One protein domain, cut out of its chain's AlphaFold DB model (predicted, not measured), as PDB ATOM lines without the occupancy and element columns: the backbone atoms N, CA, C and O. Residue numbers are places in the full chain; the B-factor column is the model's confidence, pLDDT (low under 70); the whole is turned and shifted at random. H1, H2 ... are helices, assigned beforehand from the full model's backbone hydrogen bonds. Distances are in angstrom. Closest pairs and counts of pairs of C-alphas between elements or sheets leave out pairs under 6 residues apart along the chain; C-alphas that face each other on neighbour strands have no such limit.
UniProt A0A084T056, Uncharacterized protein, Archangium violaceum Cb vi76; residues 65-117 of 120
ATOM      1  N   GLU A  65      -6.732 -52.646 -31.836       79.75
ATOM      2  CA  GLU A  65      -6.442 -52.911 -33.245       79.75
ATOM      3  C   GLU A  65      -6.450 -51.629 -34.098       79.75
ATOM      4  O   GLU A  65      -5.530 -51.415 -34.891       79.75
ATOM      5  N   ASP A  66      -7.420 -50.730 -33.903       79.56
ATOM      6  CA  ASP A  66      -7.477 -49.438 -34.603       79.56
ATOM      7  C   ASP A  66      -6.272 -48.548 -34.266       79.56
ATOM      8  O   ASP A  66      -5.690 -47.905 -35.152       79.56
ATOM      9  N   ARG A  67      -5.843 -48.563 -32.995       80.81
ATOM     10  CA  ARG A  67      -4.611 -47.894 -32.548       80.81
ATOM     11  C   ARG A  67      -3.396 -48.469 -33.241       80.81
ATOM     12  O   ARG A  67      -2.620 -47.724 -33.837       80.81
ATOM     13  N   GLU A  68      -3.235 -49.785 -33.197       83.44
ATOM     14  CA  GLU A  68      -2.100 -50.460 -33.815       83.44
ATOM     15  C   GLU A  68      -2.046 -50.213 -35.323       83.44
ATOM     16  O   GLU A  68      -0.971 -49.917 -35.847       83.44
ATOM     17  N   LYS A  69      -3.193 -50.226 -36.010       86.06
ATOM     18  CA  LYS A  69      -3.286 -49.935 -37.444       86.06
ATOM     19  C   LYS A  69      -2.857 -48.506 -37.777       86.06
ATOM     20  O   LYS A  69      -2.068 -48.312 -38.704       86.06
ATOM     21  N   ARG A  70      -3.315 -47.507 -37.013       87.44
ATOM     22  CA  ARG A  70      -2.878 -46.108 -37.180       87.44
ATOM     23  C   ARG A  70      -1.378 -45.967 -36.937       87.44
ATOM     24  O   ARG A  70      -0.665 -45.359 -37.732       87.44
ATOM     25  N   CYS A  71      -0.886 -46.556 -35.853       88.12
ATOM     26  CA  CYS A  71       0.529 -46.515 -35.507       88.12
ATOM     27  C   CYS A  71       1.400 -47.242 -36.540       88.12
ATOM     28  O   CYS A  71       2.531 -46.821 -36.782       88.12
ATOM     29  N   ALA A  72       0.891 -48.304 -37.172       87.50
ATOM     30  CA  ALA A  72       1.586 -49.032 -38.230       87.50
ATOM     31  C   ALA A  72       1.765 -48.180 -39.498       87.50
ATOM     32  O   ALA A  72       2.830 -48.231 -40.114       87.50
ATOM     33  N   ASP A  73       0.775 -47.355 -39.850       88.12
ATOM     34  CA  ASP A  73       0.879 -46.408 -40.969       88.12
ATOM     35  C   ASP A  73       1.984 -45.368 -40.718       88.12
ATOM     36  O   ASP A  73       2.879 -45.165 -41.543       88.12
ATOM     37  N   TYR A  74       2.009 -44.795 -39.513       89.38
ATOM     38  CA  TYR A  74       3.071 -43.883 -39.092       89.38
ATOM     39  C   TYR A  74       4.448 -44.553 -39.022       89.38
ATOM     40  O   TYR A  74       5.454 -43.946 -39.394       89.38
ATOM     41  N   TYR A  75       4.508 -45.823 -38.617       86.62
ATOM     42  CA  TYR A  75       5.732 -46.618 -38.643       86.62
ATOM     43  C   TYR A  75       6.271 -46.801 -40.062       86.62
ATOM     44  O   TYR A  75       7.468 -46.606 -40.277       86.62
ATOM     45  N   ALA A  76       5.412 -47.115 -41.036       86.31
ATOM     46  CA  ALA A  76       5.820 -47.243 -42.433       86.31
ATOM     47  C   ALA A  76       6.431 -45.932 -42.955       86.31
ATOM     48  O   ALA A  76       7.569 -45.938 -43.430       86.31
ATOM     49  N   ARG A  77       5.751 -44.798 -42.744       86.25
ATOM     50  CA  ARG A  77       6.262 -43.466 -43.122       86.25
ATOM     51  C   ARG A  77       7.570 -43.121 -42.414       86.25
ATOM     52  O   ARG A  77       8.488 -42.575 -43.017       86.25
ATOM     53  N   CYS A  78       7.698 -43.488 -41.140       85.56
ATOM     54  CA  CYS A  78       8.934 -43.305 -40.389       85.56
ATOM     55  C   CYS A  78      10.116 -44.050 -41.038       85.56
ATOM     56  O   CYS A  78      11.222 -43.510 -41.139       85.56
ATOM     57  N   ILE A  79       9.887 -45.281 -41.510       81.12
ATOM     58  CA  ILE A  79      10.889 -46.073 -42.233       81.12
ATOM     59  C   ILE A  79      11.185 -45.470 -43.610       81.12
ATOM     60  O   ILE A  79      12.341 -45.483 -44.026       81.12
ATOM     61  N   GLU A  80      10.207 -44.905 -44.311       80.38
ATOM     62  CA  GLU A  80      10.458 -44.227 -45.589       80.38
ATOM     63  C   GLU A  80      11.343 -42.984 -45.430       80.38
ATOM     64  O   GLU A  80      12.260 -42.774 -46.231       80.38
ATOM     65  N   GLU A  81      11.123 -42.222 -44.357       78.12
ATOM     66  CA  GLU A  81      11.844 -40.983 -44.050       78.12
ATOM     67  C   GLU A  81      13.250 -41.238 -43.471       78.12
ATOM     68  O   GLU A  81      14.216 -40.559 -43.830       78.12
ATOM     69  N   ILE A  82      13.403 -42.220 -42.570       71.19
ATOM     70  CA  ILE A  82      14.677 -42.494 -41.867       71.19
ATOM     71  C   ILE A  82      15.429 -43.696 -42.458       71.19
ATOM     72  O   ILE A  82      16.664 -43.732 -42.463       71.19
ATOM     73  N   GLY A  83      14.704 -44.710 -42.922       58.53
ATOM     74  CA  GLY A  83      15.206 -46.053 -43.231       58.53
ATOM     75  C   GLY A  83      15.939 -46.208 -44.564       58.53
ATOM     76  O   GLY A  83      16.566 -47.241 -44.776       58.53
ATOM     77  N   LYS A  84      15.972 -45.192 -45.439       57.25
ATOM     78  CA  LYS A  84      16.712 -45.246 -46.721       57.25
ATOM     79  C   LYS A  84      18.235 -45.070 -46.603       57.25
ATOM     80  O   LYS A  84      18.900 -44.806 -47.603       57.25
ATOM     81  N   LYS A  85      18.830 -45.215 -45.412       56.50
ATOM     82  CA  LYS A  85      20.297 -45.203 -45.268       56.50
ATOM     83  C   LYS A  85      20.864 -46.622 -45.422       56.50
ATOM     84  O   LYS A  85      20.642 -47.444 -44.527       56.50
ATOM     85  N   PRO A  86      21.613 -46.925 -46.504       46.50
ATOM     86  CA  PRO A  86      22.224 -48.240 -46.673       46.50
ATOM     87  C   PRO A  86      23.164 -48.534 -45.494       46.50
ATOM     88  O   PRO A  86      23.978 -47.694 -45.114       46.50
ATOM     89  N   GLY A  87      23.007 -49.709 -44.880       52.94
ATOM     90  CA  GLY A  87      23.801 -50.150 -43.723       52.94
ATOM     91  C   GLY A  87      23.298 -49.684 -42.351       52.94
ATOM     92  O   GLY A  87      23.961 -49.943 -41.349       52.94
ATOM     93  N   SER A  88      22.144 -49.013 -42.262       52.41
ATOM     94  CA  SER A  88      21.656 -48.463 -40.995       52.41
ATOM     95  C   SER A  88      20.442 -49.220 -40.437       52.41
ATOM     96  O   SER A  88      19.307 -48.968 -40.824       52.41
ATOM     97  N   LEU A  89      20.659 -50.055 -39.411       57.25
ATOM     98  CA  LEU A  89      19.606 -50.579 -38.505       57.25
ATOM     99  C   LEU A  89      18.950 -49.474 -37.636       57.25
ATOM    100  O   LEU A  89      18.151 -49.725 -36.731       57.25
ATOM    101  N   TYR A  90      19.339 -48.222 -37.872       51.44
ATOM    102  CA  TYR A  90      18.957 -47.057 -37.090       51.44
ATOM    103  C   TYR A  90      17.513 -46.621 -37.356       51.44
ATOM    104  O   TYR A  90      16.833 -46.202 -36.421       51.44
ATOM    105  N   GLY A  91      17.035 -46.753 -38.601       54.00
ATOM    106  CA  GLY A  91      15.643 -46.463 -38.959       54.00
ATOM    107  C   GLY A  91      14.669 -47.440 -38.302       54.00
ATOM    108  O   GLY A  91      13.667 -47.025 -37.732       54.00
ATOM    109  N   THR A  92      15.016 -48.726 -38.265       60.84
ATOM    110  CA  THR A  92      14.179 -49.767 -37.658       60.84
ATOM    111  C   THR A  92      14.092 -49.656 -36.143       60.84
ATOM    112  O   THR A  92      13.010 -49.841 -35.599       60.84
ATOM    113  N   THR A  93      15.178 -49.308 -35.443       75.75
ATOM    114  CA  THR A  93      15.124 -49.181 -33.973       75.75
ATOM    115  C   THR A  93      14.345 -47.936 -33.547       75.75
ATOM    116  O   THR A  93      13.466 -48.027 -32.696       75.75
ATOM    117  N   GLN A  94      14.595 -46.788 -34.190       83.56
ATOM    118  CA  GLN A  94      13.911 -45.545 -33.832       83.56
ATOM    119  C   GLN A  94      12.412 -45.608 -34.126       83.56
ATOM    120  O   GLN A  94      11.608 -45.288 -33.258       83.56
ATOM    121  N   CYS A  95      12.024 -46.028 -35.333       84.56
ATOM    122  CA  CYS A  95      10.612 -46.105 -35.697       84.56
ATOM    123  C   CYS A  95       9.867 -47.125 -34.833       84.56
ATOM    124  O   CYS A  95       8.709 -46.901 -34.491       84.56
ATOM    125  N   ARG A  96      10.543 -48.199 -34.403       84.62
ATOM    126  CA  ARG A  96       9.980 -49.187 -33.478       84.62
ATOM    127  C   ARG A  96       9.715 -48.603 -32.089       84.62
ATOM    128  O   ARG A  96       8.676 -48.911 -31.515       84.62
ATOM    129  N   ASP A  97      10.592 -47.738 -31.579       88.06
ATOM    130  CA  ASP A  97      10.356 -47.025 -30.315       88.06
ATOM    131  C   ASP A  97       9.145 -46.082 -30.421       88.06
ATOM    132  O   ASP A  97       8.298 -46.050 -29.526       88.06
ATOM    133  N   CYS A  98       9.031 -45.342 -31.531       88.44
ATOM    134  CA  CYS A  98       7.889 -44.461 -31.800       88.44
ATOM    135  C   CYS A  98       6.576 -45.257 -31.913       88.44
ATOM    136  O   CYS A  98       5.569 -44.883 -31.313       88.44
ATOM    137  N   PHE A  99       6.609 -46.394 -32.616       89.56
ATOM    138  CA  PHE A  99       5.477 -47.310 -32.742       89.56
ATOM    139  C   PHE A  99       5.048 -47.878 -31.390       89.56
ATOM    140  O   PHE A  99       3.869 -47.833 -31.062       89.56
ATOM    141  N   GLY A 100       5.991 -48.364 -30.576       88.75
ATOM    142  CA  GLY A 100       5.682 -48.929 -29.261       88.75
ATOM    143  C   GLY A 100       5.051 -47.910 -28.310       88.75
ATOM    144  O   GLY A 100       4.180 -48.262 -27.517       88.75
ATOM    145  N   TYR A 101       5.450 -46.641 -28.417       89.31
ATOM    146  CA  TYR A 101       4.797 -45.557 -27.693       89.31
ATOM    147  C   TYR A 101       3.376 -45.310 -28.217       89.31
ATOM    148  O   TYR A 101       2.431 -45.258 -27.431       89.31
ATOM    149  N   CYS A 102       3.214 -45.227 -29.537       89.06
ATOM    150  CA  CYS A 102       1.925 -45.004 -30.181       89.06
ATOM    151  C   CYS A 102       0.913 -46.117 -29.871       89.06
ATOM    152  O   CYS A 102      -0.202 -45.825 -29.452       89.06
ATOM    153  N   ALA A 103       1.311 -47.385 -29.961       86.31
ATOM    154  CA  ALA A 103       0.444 -48.525 -29.663       86.31
ATOM    155  C   ALA A 103       0.016 -48.590 -28.184       86.31
ATOM    156  O   ALA A 103      -0.994 -49.210 -27.858       86.31
ATOM    157  N   ARG A 104       0.776 -47.953 -27.279       85.00
ATOM    158  CA  ARG A 104       0.482 -47.900 -25.840       85.00
ATOM    159  C   ARG A 104      -0.357 -46.686 -25.444       85.00
ATOM    160  O   ARG A 104      -1.207 -46.800 -24.570       85.00
ATOM    161  N   HIS A 105      -0.073 -45.527 -26.031       85.31
ATOM    162  CA  HIS A 105      -0.659 -44.247 -25.624       85.31
ATOM    163  C   HIS A 105      -1.704 -43.708 -26.613       85.31
ATOM    164  O   HIS A 105      -2.383 -42.738 -26.298       85.31
ATOM    165  N   GLY A 106      -1.841 -44.321 -27.793       83.31
ATOM    166  CA  GLY A 106      -2.808 -43.948 -28.831       83.31
ATOM    167  C   GLY A 106      -2.360 -42.809 -29.754       83.31
ATOM    168  O   GLY A 106      -3.086 -42.461 -30.684       83.31
ATOM    169  N   PHE A 107      -1.171 -42.233 -29.540       87.75
ATOM    170  CA  PHE A 107      -0.660 -41.119 -30.344       87.75
ATOM    171  C   PHE A 107       0.810 -41.279 -30.725       87.75
ATOM    172  O   PHE A 107       1.630 -41.792 -29.960       87.75
ATOM    173  N   TRP A 108       1.158 -40.801 -31.918       88.81
ATOM    174  CA  TRP A 108       2.526 -40.840 -32.414       88.81
ATOM    175  C   TRP A 108       3.370 -39.740 -31.756       88.81
ATOM    176  O   TRP A 108       3.025 -38.561 -31.866       88.81
ATOM    177  N   PRO A 109       4.467 -40.079 -31.057       88.81
ATOM    178  CA  PRO A 109       5.288 -39.075 -30.392       88.81
ATOM    179  C   PRO A 109       6.066 -38.255 -31.426       88.81
ATOM    180  O   PRO A 109       6.483 -38.792 -32.442       88.81
ATOM    181  N   GLU A 110       6.359 -36.980 -31.159       86.12
ATOM    182  CA  GLU A 110       7.251 -36.188 -32.031       86.12
ATOM    183  C   GLU A 110       8.721 -36.632 -31.905       86.12
ATOM    184  O   GLU A 110       9.523 -36.533 -32.846       86.12
ATOM    185  N   ARG A 111       9.098 -37.111 -30.711       82.50
ATOM    186  CA  ARG A 111      10.456 -37.543 -30.369       82.50
ATOM    187  C   ARG A 111      10.458 -38.717 -29.396       82.50
ATOM    188  O   ARG A 111       9.737 -38.709 -28.408       82.50
ATOM    189  N   MET A 112      11.379 -39.651 -29.622       82.75
ATOM    190  CA  MET A 112      11.728 -40.743 -28.706       82.75
ATOM    191  C   MET A 112      13.248 -40.860 -28.630       82.75
ATOM    192  O   MET A 112      13.927 -40.693 -29.642       82.75
ATOM    193  N   ASN A 113      13.807 -41.114 -27.443       76.44
ATOM    194  CA  ASN A 113      15.252 -41.331 -27.259       76.44
ATOM    195  C   ASN A 113      16.139 -40.214 -27.857       76.44
ATOM    196  O   ASN A 113      17.177 -40.474 -28.465       76.44
ATOM    197  N   LYS A 114      15.718 -38.948 -27.687       77.75
ATOM    198  CA  LYS A 114      16.354 -37.728 -28.240       77.75
ATOM    199  C   LYS A 114      16.357 -37.631 -29.776       77.75
ATOM    200  O   LYS A 114      16.980 -36.724 -30.328       77.75
ATOM    201  N   LYS A 115      15.652 -38.518 -30.476       77.19
ATOM    202  CA  LYS A 115      15.561 -38.565 -31.941       77.19
ATOM    203  C   LYS A 115      14.126 -38.300 -32.391       77.19
ATOM    204  O   LYS A 115      13.186 -38.495 -31.626       77.19
ATOM    205  N   LYS A 116      13.968 -37.799 -33.618       82.56
ATOM    206  CA  LYS A 116      12.651 -37.499 -34.195       82.56
ATOM    207  C   LYS A 116      11.924 -38.781 -34.594       82.56
ATOM    208  O   LYS A 116      12.554 -39.738 -35.037       82.56
ATOM    209  N   CYS A 117      10.608 -38.731 -34.472       85.38
ATOM    210  CA  CYS A 117       9.667 -39.736 -34.937       85.38
ATOM    211  C   CYS A 117       8.848 -39.123 -36.089       85.38
ATOM    212  O   CYS A 117       7.765 -38.596 -35.858       85.38
TER     213      CYS A 117
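Overview. This is residues 65 to 117 of the 120 residues of an uncharacterized protein of Archangium violaceum Cb vi76 (UniProt A0A084T056). Two helices of similar length, H1 and H2, lie side by side as a helical hairpin, and the tail after H2, residues 106 to 117, folds back along it. At the turn between the helices, residues 84 to 89 stick out from the end. The printed part has 53 residues with two named helices, H1 then H2, and no named strand; its class is all helix. It is compact, with a radius of gyration of the C-alphas of 10.5 A, yet elongated, spanning 32 by 20 by 13 A.

Arrangement. H1, residues 65 to 82, and H2, residues 90 to 105, form a helical hairpin and touch, with the C-alphas of Ile 82 and Gly 91 closest at 5.0 A. They run opposite ways at a shallow tilt of 24 degrees. In both, every O i to N i+4 pair is within hydrogen-bond range. In the tail, residues 111 to 112 form a short antiparallel pairing with residues 115 to 116.

Along the chain. H1 measures 25.1 A from C-alpha 65 at (-6.442, -52.911, -33.245) to C-alpha 82. H2 measures 22.9 A and ends with C-alpha 105 at (-0.659, -44.247, -25.624).

Size, cuts and confidence. The C-alphas farthest apart, of Asp 66 and Gly 87, are separated by 32.6 A. The printed part has no cut, and the link from H1 to H2 is short. Residues 83 to 92 have pLDDT under 70.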